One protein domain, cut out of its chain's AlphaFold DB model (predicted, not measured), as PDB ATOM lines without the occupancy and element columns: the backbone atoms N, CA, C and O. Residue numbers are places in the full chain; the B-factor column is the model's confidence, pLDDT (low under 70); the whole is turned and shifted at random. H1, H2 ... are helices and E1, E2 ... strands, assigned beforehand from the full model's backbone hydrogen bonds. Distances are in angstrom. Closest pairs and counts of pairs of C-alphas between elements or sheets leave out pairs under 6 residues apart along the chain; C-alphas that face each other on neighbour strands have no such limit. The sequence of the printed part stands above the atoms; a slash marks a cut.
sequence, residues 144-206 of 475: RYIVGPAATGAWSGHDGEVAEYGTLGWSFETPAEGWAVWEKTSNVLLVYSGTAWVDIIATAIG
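AT A GLANCE: This is residues 144 to 206 of the 475 residues of an uncharacterized protein of Candidatus Rokubacteria bacterium (UniProt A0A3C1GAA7). Two small three-stranded sheets follow each other along an elongated domain, as two lobes joined by the short stretch of residues 174 to 179: E1, E2 and E3 make one, E4, E5 and E6 the other. In the first lobe a long loop, residues 147 to 161, swings out from E1 and folds back to E2; in the second, the short helix H1 lies at the far end. The printed part has 63 residues, with E1 E2 E3 E4 E5 E6 H1 along the chain; both sheets are antiparallel, in the orders E1 - E2 - E3 and E4 - E5 - E6. The class is mostly strand, though under half of the residues are in named elements. The whole is only just compact, close to loose, with a radius of gyration of the C-alphas of 12.3 A and spans of 39 by 21 by 18 A.

HOW THE PARTS SIT: Start at E2, residues 162 to 166, the inner strand of the first sheet. Its edge strands are E1, residues 144 to 146, and E3, residues 169 to 173. Each forms a hairpin with E2, and the three make a meander, each strand the antiparallel neighbour of the one before. Look for N 145 and O 163 at 2.9 A, and for N 164 and O 171 at 2.8 A, both within hydrogen-bond range. A second meander has E5, residues 188 to 192, as inner strand, with E4, residues 180 to 183, and E6, residues 197 to 199, at the edges. Here N 181 and O 190 are 2.9 A apart, and N 191 and O 198 2.8 A. E1 and E4 are apart, but only just, at 8.5 A; E3 and E4 are apart too. H1, residues 200 to 204, is on the second sheet at a height over the sheet of 7.0 A, over none of its strands, but only just: 2 of its 5 C-alphas fall on E5. The closest C-alphas of E5 and H1 are those of Leu 190 and Ile 200, 6.0 A apart. In H1 every O i to N i+4 pair is within hydrogen-bond range.

IN THESE COORDINATES: Find C-alpha 144 at (71.469, 95.519, 66.571), where E1 begins. E2 runs 12.6 A from its first to its last C-alpha, and E3 13.5 A. E4 begins at C-alpha 180, (62.130, 94.282, 76.327), and is 9.7 A long; E5 is 13.0 A long. E1, E6 and H1 are shorter, at 7.2 A, 6.9 A and 5.9 A; H1 ends at C-alpha 204, (59.873, 81.989, 84.653).

THE WHOLE: The two C-alphas farthest apart are those of Leu 168 and Ile 205, 40.7 A. The printed part has no cut. The link from E1 to E2 is long, with 15 residues; the one from E3 to E4 is short. Look in the B-factor column for pLDDT under 70 at residue 178 and residues 200 to 206; the mean of the printed part is 83.1.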
ATOM      1  N   ARG A 144      71.509  95.223  65.135       93.56
ATOM      2  CA  ARG A 144      71.469  95.519  66.571       93.56
ATOM      3  C   ARG A 144      71.952  94.323  67.378       93.56
ATOM      4  O   ARG A 144      71.628  93.190  67.032       93.56
ATOM      5  N   TYR A 145      72.667  94.576  68.465       95.25
ATOM      6  CA  TYR A 145      73.222  93.563  69.365       95.25
ATOM      7  C   TYR A 145      73.105  94.030  70.812       95.25
ATOM      8  O   TYR A 145      73.202  95.231  71.062       95.25
ATOM      9  N   ILE A 146      72.948  93.110  71.764       96.31
ATOM     10  CA  ILE A 146      73.305  93.408  73.157       96.31
ATOM     11  C   ILE A 146      74.798  93.113  73.300       96.31
ATOM     12  O   ILE A 146      75.266  92.036  72.933       96.31
ATOM     13  N   VAL A 147      75.558  94.085  73.793       97.25
ATOM     14  CA  VAL A 147      77.006  93.951  73.959       97.25
ATOM     15  C   VAL A 147      77.298  93.034  75.148       97.25
ATOM     16  O   VAL A 147      76.920  93.326  76.282       97.25
ATOM     17  N   GLY A 148      77.999  91.930  74.899       94.25
ATOM     18  CA  GLY A 148      78.423  90.994  75.934       94.25
ATOM     19  C   GLY A 148      79.459  91.593  76.900       94.25
ATOM     20  O   GLY A 148      80.112  92.590  76.583       94.25
ATOM     21  N   PRO A 149      79.652  90.986  78.084       93.06
ATOM     22  CA  PRO A 149      80.592  91.479  79.092       93.06
ATOM     23  C   PRO A 149      82.049  91.435  78.607       93.06
ATOM     24  O   PRO A 149      82.432  90.536  77.858       93.06
ATOM     25  N   ALA A 150      82.885  92.353  79.107       94.50
ATOM     26  CA  ALA A 150      84.283  92.505  78.691       94.50
ATOM     27  C   ALA A 150      84.431  92.813  77.188       94.50
ATOM     28  O   ALA A 150      85.243  92.208  76.480       94.50
ATOM     29  N   ALA A 151      83.657  93.788  76.711       96.06
ATOM     30  CA  ALA A 151      83.640  94.192  75.320       96.06
ATOM     31  C   ALA A 151      84.978  94.770  74.832       96.06
ATOM     32  O   ALA A 151      85.730  95.448  75.544       96.06
ATOM     33  N   THR A 152      85.262  94.530  73.555       96.69
ATOM     34  CA  THR A 152      86.516  94.881  72.887       96.69
ATOM     35  C   THR A 152      86.273  95.638  71.581       96.69
ATOM     36  O   THR A 152      85.156  95.744  71.073       96.69
ATOM     37  N   GLY A 153      87.347  96.196  71.014       95.12
ATOM     38  CA  GLY A 153      87.269  96.952  69.765       95.12
ATOM     39  C   GLY A 153      86.372  98.182  69.906       95.12
ATOM     40  O   GLY A 153      86.486  98.923  70.881       95.12
ATOM     41  N   ALA A 154      85.484  98.397  68.933       94.88
ATOM     42  CA  ALA A 154      84.578  99.546  68.938       94.88
ATOM     43  C   ALA A 154      83.508  99.486  70.041       94.88
ATOM     44  O   ALA A 154      82.877 100.501  70.302       94.88
ATOM     45  N   TRP A 155      83.305  98.327  70.676       97.50
ATOM     46  CA  TRP A 155      82.331  98.138  71.755       97.50
ATOM     47  C   TRP A 155      82.944  98.291  73.154       97.50
ATOM     48  O   TRP A 155      82.245  98.150  74.151       97.50
ATOM     49  N   SER A 156      84.247  98.576  73.260       97.31
ATOM     50  CA  SER A 156      84.924  98.656  74.558       97.31
ATOM     51  C   SER A 156      84.310  99.727  75.466       97.31
ATOM     52  O   SER A 156      84.266 100.899  75.099       97.31
ATOM     53  N   GLY A 157      83.868  99.315  76.661       95.50
ATOM     54  CA  GLY A 157      83.215 100.185  77.646       95.50
ATOM     55  C   GLY A 157      81.687 100.241  77.556       95.50
ATOM     56  O   GLY A 157      81.085 100.942  78.365       95.50
ATOM     57  N   HIS A 158      81.076  99.497  76.631       96.25
ATOM     58  CA  HIS A 158      79.630  99.489  76.376       96.25
ATOM     59  C   HIS A 158      78.952  98.168  76.783       96.25
ATOM     60  O   HIS A 158      77.942  97.782  76.204       96.25
ATOM     61  N   ASP A 159      79.516  97.453  77.761       95.31
ATOM     62  CA  ASP A 159      78.995  96.170  78.253       95.31
ATOM     63  C   ASP A 159      77.510  96.282  78.663       95.31
ATOM     64  O   ASP A 159      77.134  97.138  79.465       95.31
ATOM     65  N   GLY A 160      76.668  95.390  78.139       92.69
ATOM     66  CA  GLY A 160      75.231  95.319  78.422       92.69
ATOM     67  C   GLY A 160      74.360  96.346  77.690       92.69
ATOM     68  O   GLY A 160      73.131  96.264  77.784       92.69
ATOM     69  N   GLU A 161      74.954  97.290  76.955       96.12
ATOM     70  CA  GLU A 161      74.218  98.256  76.134       96.12
ATOM     71  C   GLU A 161      73.714  97.625  74.832       96.12
ATOM     72  O   GLU A 161      74.248  96.621  74.352       96.12
ATOM     73  N   VAL A 162      72.681  98.224  74.237       95.12
ATOM     74  CA  VAL A 162      72.232  97.841  72.894       95.12
ATOM     75  C   VAL A 162      73.043  98.632  71.875       95.12
ATOM     76  O   VAL A 162      72.922  99.852  71.798       95.12
ATOM     77  N   ALA A 163      73.873  97.943  71.098       96.44
ATOM     78  CA  ALA A 163      74.644  98.520  70.007       96.44
ATOM     79  C   ALA A 163      73.864  98.418  68.694       96.44
ATOM     80  O   ALA A 163      73.467  97.325  68.302       96.44
ATOM     81  N   GLU A 164      73.701  99.528  67.982       94.12
ATOM     82  CA  GLU A 164      73.107  99.587  66.645       94.12
ATOM     83  C   GLU A 164      74.130 100.106  65.635       94.12
ATOM     84  O   GLU A 164      74.804 101.112  65.870       94.12
ATOM     85  N   TYR A 165      74.264  99.424  64.498       93.88
ATOM     86  CA  TYR A 165      75.149  99.866  63.428       93.88
ATOM     87  C   TYR A 165      74.430 100.837  62.487       93.88
ATOM     88  O   TYR A 165      73.570 100.452  61.693       93.88
ATOM     89  N   GLY A 166      74.804 102.112  62.551       91.44
ATOM     90  CA  GLY A 166      74.283 103.175  61.696       91.44
ATOM     91  C   GLY A 166      75.217 103.549  60.543       91.44
ATOM     92  O   GLY A 166      76.240 102.922  60.275       91.44
ATOM     93  N   THR A 167      74.893 104.651  59.865       85.06
ATOM     94  CA  THR A 167      75.721 105.220  58.785       85.06
ATOM     95  C   THR A 167      77.033 105.835  59.277       85.06
ATOM     96  O   THR A 167      77.967 105.988  58.491       85.06
ATOM     97  N   LEU A 168      77.114 106.188  60.564       88.38
ATOM     98  CA  LEU A 168      78.288 106.795  61.200       88.38
ATOM     99  C   LEU A 168      79.077 105.808  62.082       88.38
ATOM    100  O   LEU A 168      80.014 106.222  62.762       88.38
ATOM    101  N   GLY A 169      78.726 104.518  62.055       90.94
ATOM    102  CA  GLY A 169      79.290 103.484  62.922       90.94
ATOM    103  C   GLY A 169      78.320 103.051  64.021       90.94
ATOM    104  O   GLY A 169      77.107 103.181  63.867       90.94
ATOM    105  N   TRP A 170      78.862 102.517  65.113       95.25
ATOM    106  CA  TRP A 170      78.079 102.014  66.241       95.25
ATOM    107  C   TRP A 170      77.523 103.155  67.098       95.25
ATOM    108  O   TRP A 170      78.275 104.022  67.544       95.25
ATOM    109  N   SER A 171      76.218 103.129  67.347       94.88
ATOM    110  CA  SER A 171      75.555 103.882  68.413       94.88
ATOM    111  C   SER A 171      75.159 102.935  69.536       94.88
ATOM    112  O   SER A 171      74.798 101.793  69.265       94.88
ATOM    113  N   PHE A 172      75.197 103.413  70.779       95.25
ATOM    114  CA  PHE A 172      74.898 102.603  71.955       95.25
ATOM    115  C   PHE A 172      73.751 103.212  72.752       95.25
ATOM    116  O   PHE A 172      73.711 104.424  72.977       95.25
ATOM    117  N   GLU A 173      72.818 102.362  73.163       93.44
ATOM    118  CA  GLU A 173      71.676 102.711  73.995       93.44
ATOM    119  C   GLU A 173      71.809 102.032  75.357       93.44
ATOM    120  O   GLU A 173      71.806 100.802  75.458       93.44
ATOM    121  N   THR A 174      71.888 102.838  76.417       92.81
ATOM    122  CA  THR A 174      71.871 102.336  77.792       92.81
ATOM    123  C   THR A 174      70.462 101.837  78.137       92.81
ATOM    124  O   THR A 174      69.513 102.625  78.067       92.81
ATOM    125  N   PRO A 175      70.291 100.560  78.523       89.00
ATOM    126  CA  PRO A 175      68.977 100.020  78.829       89.00
ATOM    127  C   PRO A 175      68.404 100.582  80.129       89.00
ATOM    128  O   PRO A 175      69.120 100.763  81.115       89.00
ATOM    129  N   ALA A 176      67.093 100.822  80.142       81.56
ATOM    130  CA  ALA A 176      66.348 101.104  81.364       81.56
ATOM    131  C   ALA A 176      65.589  99.855  81.826       81.56
ATOM    132  O   ALA A 176      65.255  98.975  81.030       81.56
ATOM    133  N   GLU A 177      65.328  99.763  83.129       78.81
ATOM    134  CA  GLU A 177      64.540  98.670  83.701       78.81
ATOM    135  C   GLU A 177      63.187  98.528  82.986       78.81
ATOM    136  O   GLU A 177      62.510  99.514  82.692       78.81
ATOM    137  N   GLY A 178      62.815  97.285  82.679       61.41
ATOM    138  CA  GLY A 178      61.606  96.960  81.928       61.41
ATOM    139  C   GLY A 178      61.761  97.043  80.411       61.41
ATOM    140  O   GLY A 178      60.798  96.746  79.706       61.41
ATOM    141  N   TRP A 179      62.942  97.399  79.885       82.31
ATOM    142  CA  TRP A 179      63.197  97.278  78.450       82.31
ATOM    143  C   TRP A 179      63.065  95.829  77.998       82.31
ATOM    144  O   TRP A 179      63.613  94.939  78.635       82.31
ATOM    145  N   ALA A 180      62.372  95.594  76.894       78.12
ATOM    146  CA  ALA A 180      62.130  94.282  76.327       78.12
ATOM    147  C   ALA A 180      62.608  94.245  74.877       78.12
ATOM    148  O   ALA A 180      62.348  95.169  74.096       78.12
ATOM    149  N   VAL A 181      63.304  93.169  74.524       78.12
ATOM    150  CA  VAL A 181      63.829  92.953  73.180       78.12
ATOM    151  C   VAL A 181      63.744  91.487  72.790       78.12
ATOM    152  O   VAL A 181      63.983  90.590  73.598       78.12
ATOM    153  N   TRP A 182      63.400  91.247  71.528       80.69
ATOM    154  CA  TRP A 182      63.497  89.919  70.940       80.69
ATOM    155  C   TRP A 182      64.919  89.669  70.444       80.69
ATOM    156  O   TRP A 182      65.434  90.450  69.639       80.69
ATOM    157  N   GLU A 183      65.529  88.585  70.904       85.12
ATOM    158  CA  GLU A 183      66.842  88.124  70.467       85.12
ATOM    159  C   GLU A 183      66.646  87.003  69.432       85.12
ATOM    160  O   GLU A 183      65.876  86.062  69.632       85.12
ATOM    161  N   LYS A 184      67.256  87.166  68.252       74.50
ATOM    162  CA  LYS A 184      66.945  86.345  67.071       74.50
ATOM    163  C   LYS A 184      67.726  85.034  66.984       74.50
ATOM    164  O   LYS A 184      67.210  84.107  66.362       74.50
ATOM    165  N   THR A 185      68.942  84.951  67.519       77.25
ATOM    166  CA  THR A 185      69.798  83.759  67.396       77.25
ATOM    167  C   THR A 185      69.337  82.645  68.328       77.25
ATOM    168  O   THR A 185      69.189  81.504  67.891       77.25
ATOM    169  N   SER A 186      69.051  82.973  69.582       76.56
ATOM    170  CA  SER A 186      68.486  82.060  70.582       76.56
ATOM    171  C   SER A 186      66.954  82.040  70.559       76.56
ATOM    172  O   SER A 186      66.358  81.114  71.108       76.56
ATOM    173  N   ASN A 187      66.313  82.989  69.863       75.06
ATOM    174  CA  ASN A 187      64.860  83.058  69.662       75.06
ATOM    175  C   ASN A 187      64.097  83.189  70.992       75.06
ATOM    176  O   ASN A 187      63.135  82.460  71.260       75.06
ATOM    177  N   VAL A 188      64.561  84.121  71.827       73.44
ATOM    178  CA  VAL A 188      64.060  84.367  73.185       73.44
ATOM    179  C   VAL A 188      63.639  85.822  73.381       73.44
ATOM    180  O   VAL A 188      64.110  86.738  72.702       73.44
ATOM    181  N   LEU A 189      62.748  86.042  74.352       75.94
ATOM    182  CA  LEU A 189      62.370  87.377  74.808       75.94
ATOM    183  C   LEU A 189      63.207  87.756  76.031       75.94
ATOM    184  O   LEU A 189      63.032  87.188  77.112       75.94
ATOM    185  N   LEU A 190      64.075  88.750  75.864       78.81
ATOM    186  CA  LEU A 190      64.898  89.294  76.935       78.81
ATOM    187  C   LEU A 190      64.247  90.548  77.519       78.81
ATOM    188  O   LEU A 190      63.765  91.411  76.784       78.81
ATOM    189  N   VAL A 191      64.274  90.671  78.845       79.56
ATOM    190  CA  VAL A 191      63.854  91.868  79.578       79.56
ATOM    191  C   VAL A 191      65.007  92.371  80.435       79.56
ATOM    192  O   VAL A 191      65.666  91.592  81.113       79.56
ATOM    193  N   TYR A 192      65.269  93.672  80.437       81.19
ATOM    194  CA  TYR A 192      66.267  94.266  81.310       81.19
ATOM    195  C   TYR A 192      65.700  94.442  82.722       81.19
ATOM    196  O   TYR A 192      64.789  95.234  82.957       81.19
ATOM    197  N   SER A 193      66.268  93.716  83.683       72.81
ATOM    198  CA  SER A 193      65.872  93.712  85.103       72.81
ATOM    199  C   SER A 193      66.287  94.964  85.891       72.81
ATOM    200  O   SER A 193      66.114  95.008  87.104       72.81
ATOM    201  N   GLY A 194      66.908  95.948  85.237       77.50
ATOM    202  CA  GLY A 194      67.572  97.081  85.891       77.50
ATOM    203  C   GLY A 194      69.055  96.831  86.182       77.50
ATOM    204  O   GLY A 194      69.804  97.781  86.394       77.50
ATOM    205  N   THR A 195      69.501  95.570  86.138       80.31
ATOM    206  CA  THR A 195      70.921  95.203  86.283       80.31
ATOM    207  C   THR A 195      71.448  94.302  85.171       80.31
ATOM    208  O   THR A 195      72.636  94.351  84.864       80.31
ATOM    209  N   ALA A 196      70.594  93.468  84.576       84.75
ATOM    210  CA  ALA A 196      70.972  92.521  83.528       84.75
ATOM    211  C   ALA A 196      69.796  92.221  82.593       84.75
ATOM    212  O   ALA A 196      68.638  92.264  83.022       84.75
ATOM    213  N   TRP A 197      70.102  91.866  81.347       87.25
ATOM    214  CA  TRP A 197      69.142  91.251  80.434       87.25
ATOM    215  C   TRP A 197      68.848  89.827  80.901       87.25
ATOM    216  O   TRP A 197      69.765  89.044  81.138       87.25
ATOM    217  N   VAL A 198      67.570  89.515  81.083       81.94
ATOM    218  CA  VAL A 198      67.098  88.212  81.542       81.94
ATOM    219  C   VAL A 198      66.094  87.650  80.551       81.94
ATOM    220  O   VAL A 198      65.150  88.334  80.161       81.94
ATOM    221  N   ASP A 199      66.280  86.393  80.161       81.12
ATOM    222  CA  ASP A 199      65.267  85.653  79.411       81.12
ATOM    223  C   ASP A 199      64.058  85.430  80.320       81.12
ATOM    224  O   ASP A 199      64.152  84.796  81.377       81.12
ATOM    225  N   ILE A 200      62.916  85.984  79.920       63.81
ATOM    226  CA  ILE A 200      61.696  85.926  80.719       63.81
ATOM    227  C   ILE A 200      61.152  84.500  80.824       63.81
ATOM    228  O   ILE A 200      60.604  84.141  81.862       63.81
ATOM    229  N   ILE A 201      61.348  83.666  79.799       52.81
ATOM    230  CA  ILE A 201      60.907  82.272  79.783       52.81
ATOM    231  C   ILE A 201      61.840  81.446  80.667       52.81
ATOM    232  O   ILE A 201      61.345  80.745  81.549       52.81
ATOM    233  N   ALA A 202      63.164  81.586  80.521       54.84
ATOM    234  CA  ALA A 202      64.148  80.893  81.363       54.84
ATOM    235  C   ALA A 202      64.063  81.297  82.846       54.84
ATOM    236  O   ALA A 202      64.229  80.463  83.739       54.84
ATOM    237  N   THR A 203      63.762  82.568  83.125       50.00
ATOM    238  CA  THR A 203      63.570  83.072  84.493       50.00
ATOM    239  C   THR A 203      62.234  82.603  85.073       50.00
ATOM    240  O   THR A 203      62.173  82.264  86.254       50.00
ATOM    241  N   ALA A 204      61.178  82.512  84.253       41.56
ATOM    242  CA  ALA A 204      59.873  81.989  84.653       41.56
ATOM    243  C   ALA A 204      59.914  80.485  84.974       41.56
ATOM    244  O   ALA A 204      59.310  80.057  85.954       41.56
ATOM    245  N   ILE A 205      60.672  79.690  84.217       38.38
ATOM    246  CA  ILE A 205      60.906  78.267  84.533       38.38
ATOM    247  C   ILE A 205      62.032  78.045  85.552       38.38
ATOM    248  O   ILE A 205      62.207  76.920  86.016       38.38
ATOM    249  N   GLY A 206      62.741  79.109  85.949       39.12
ATOM    250  CA  GLY A 206      63.897  79.079  86.835       39.12
ATOM    251  C   GLY A 206      65.057  78.280  86.240       39.12
ATOM    252  O   GLY A 206      64.999  77.056  86.129       39.12
TER     253      GLY A 206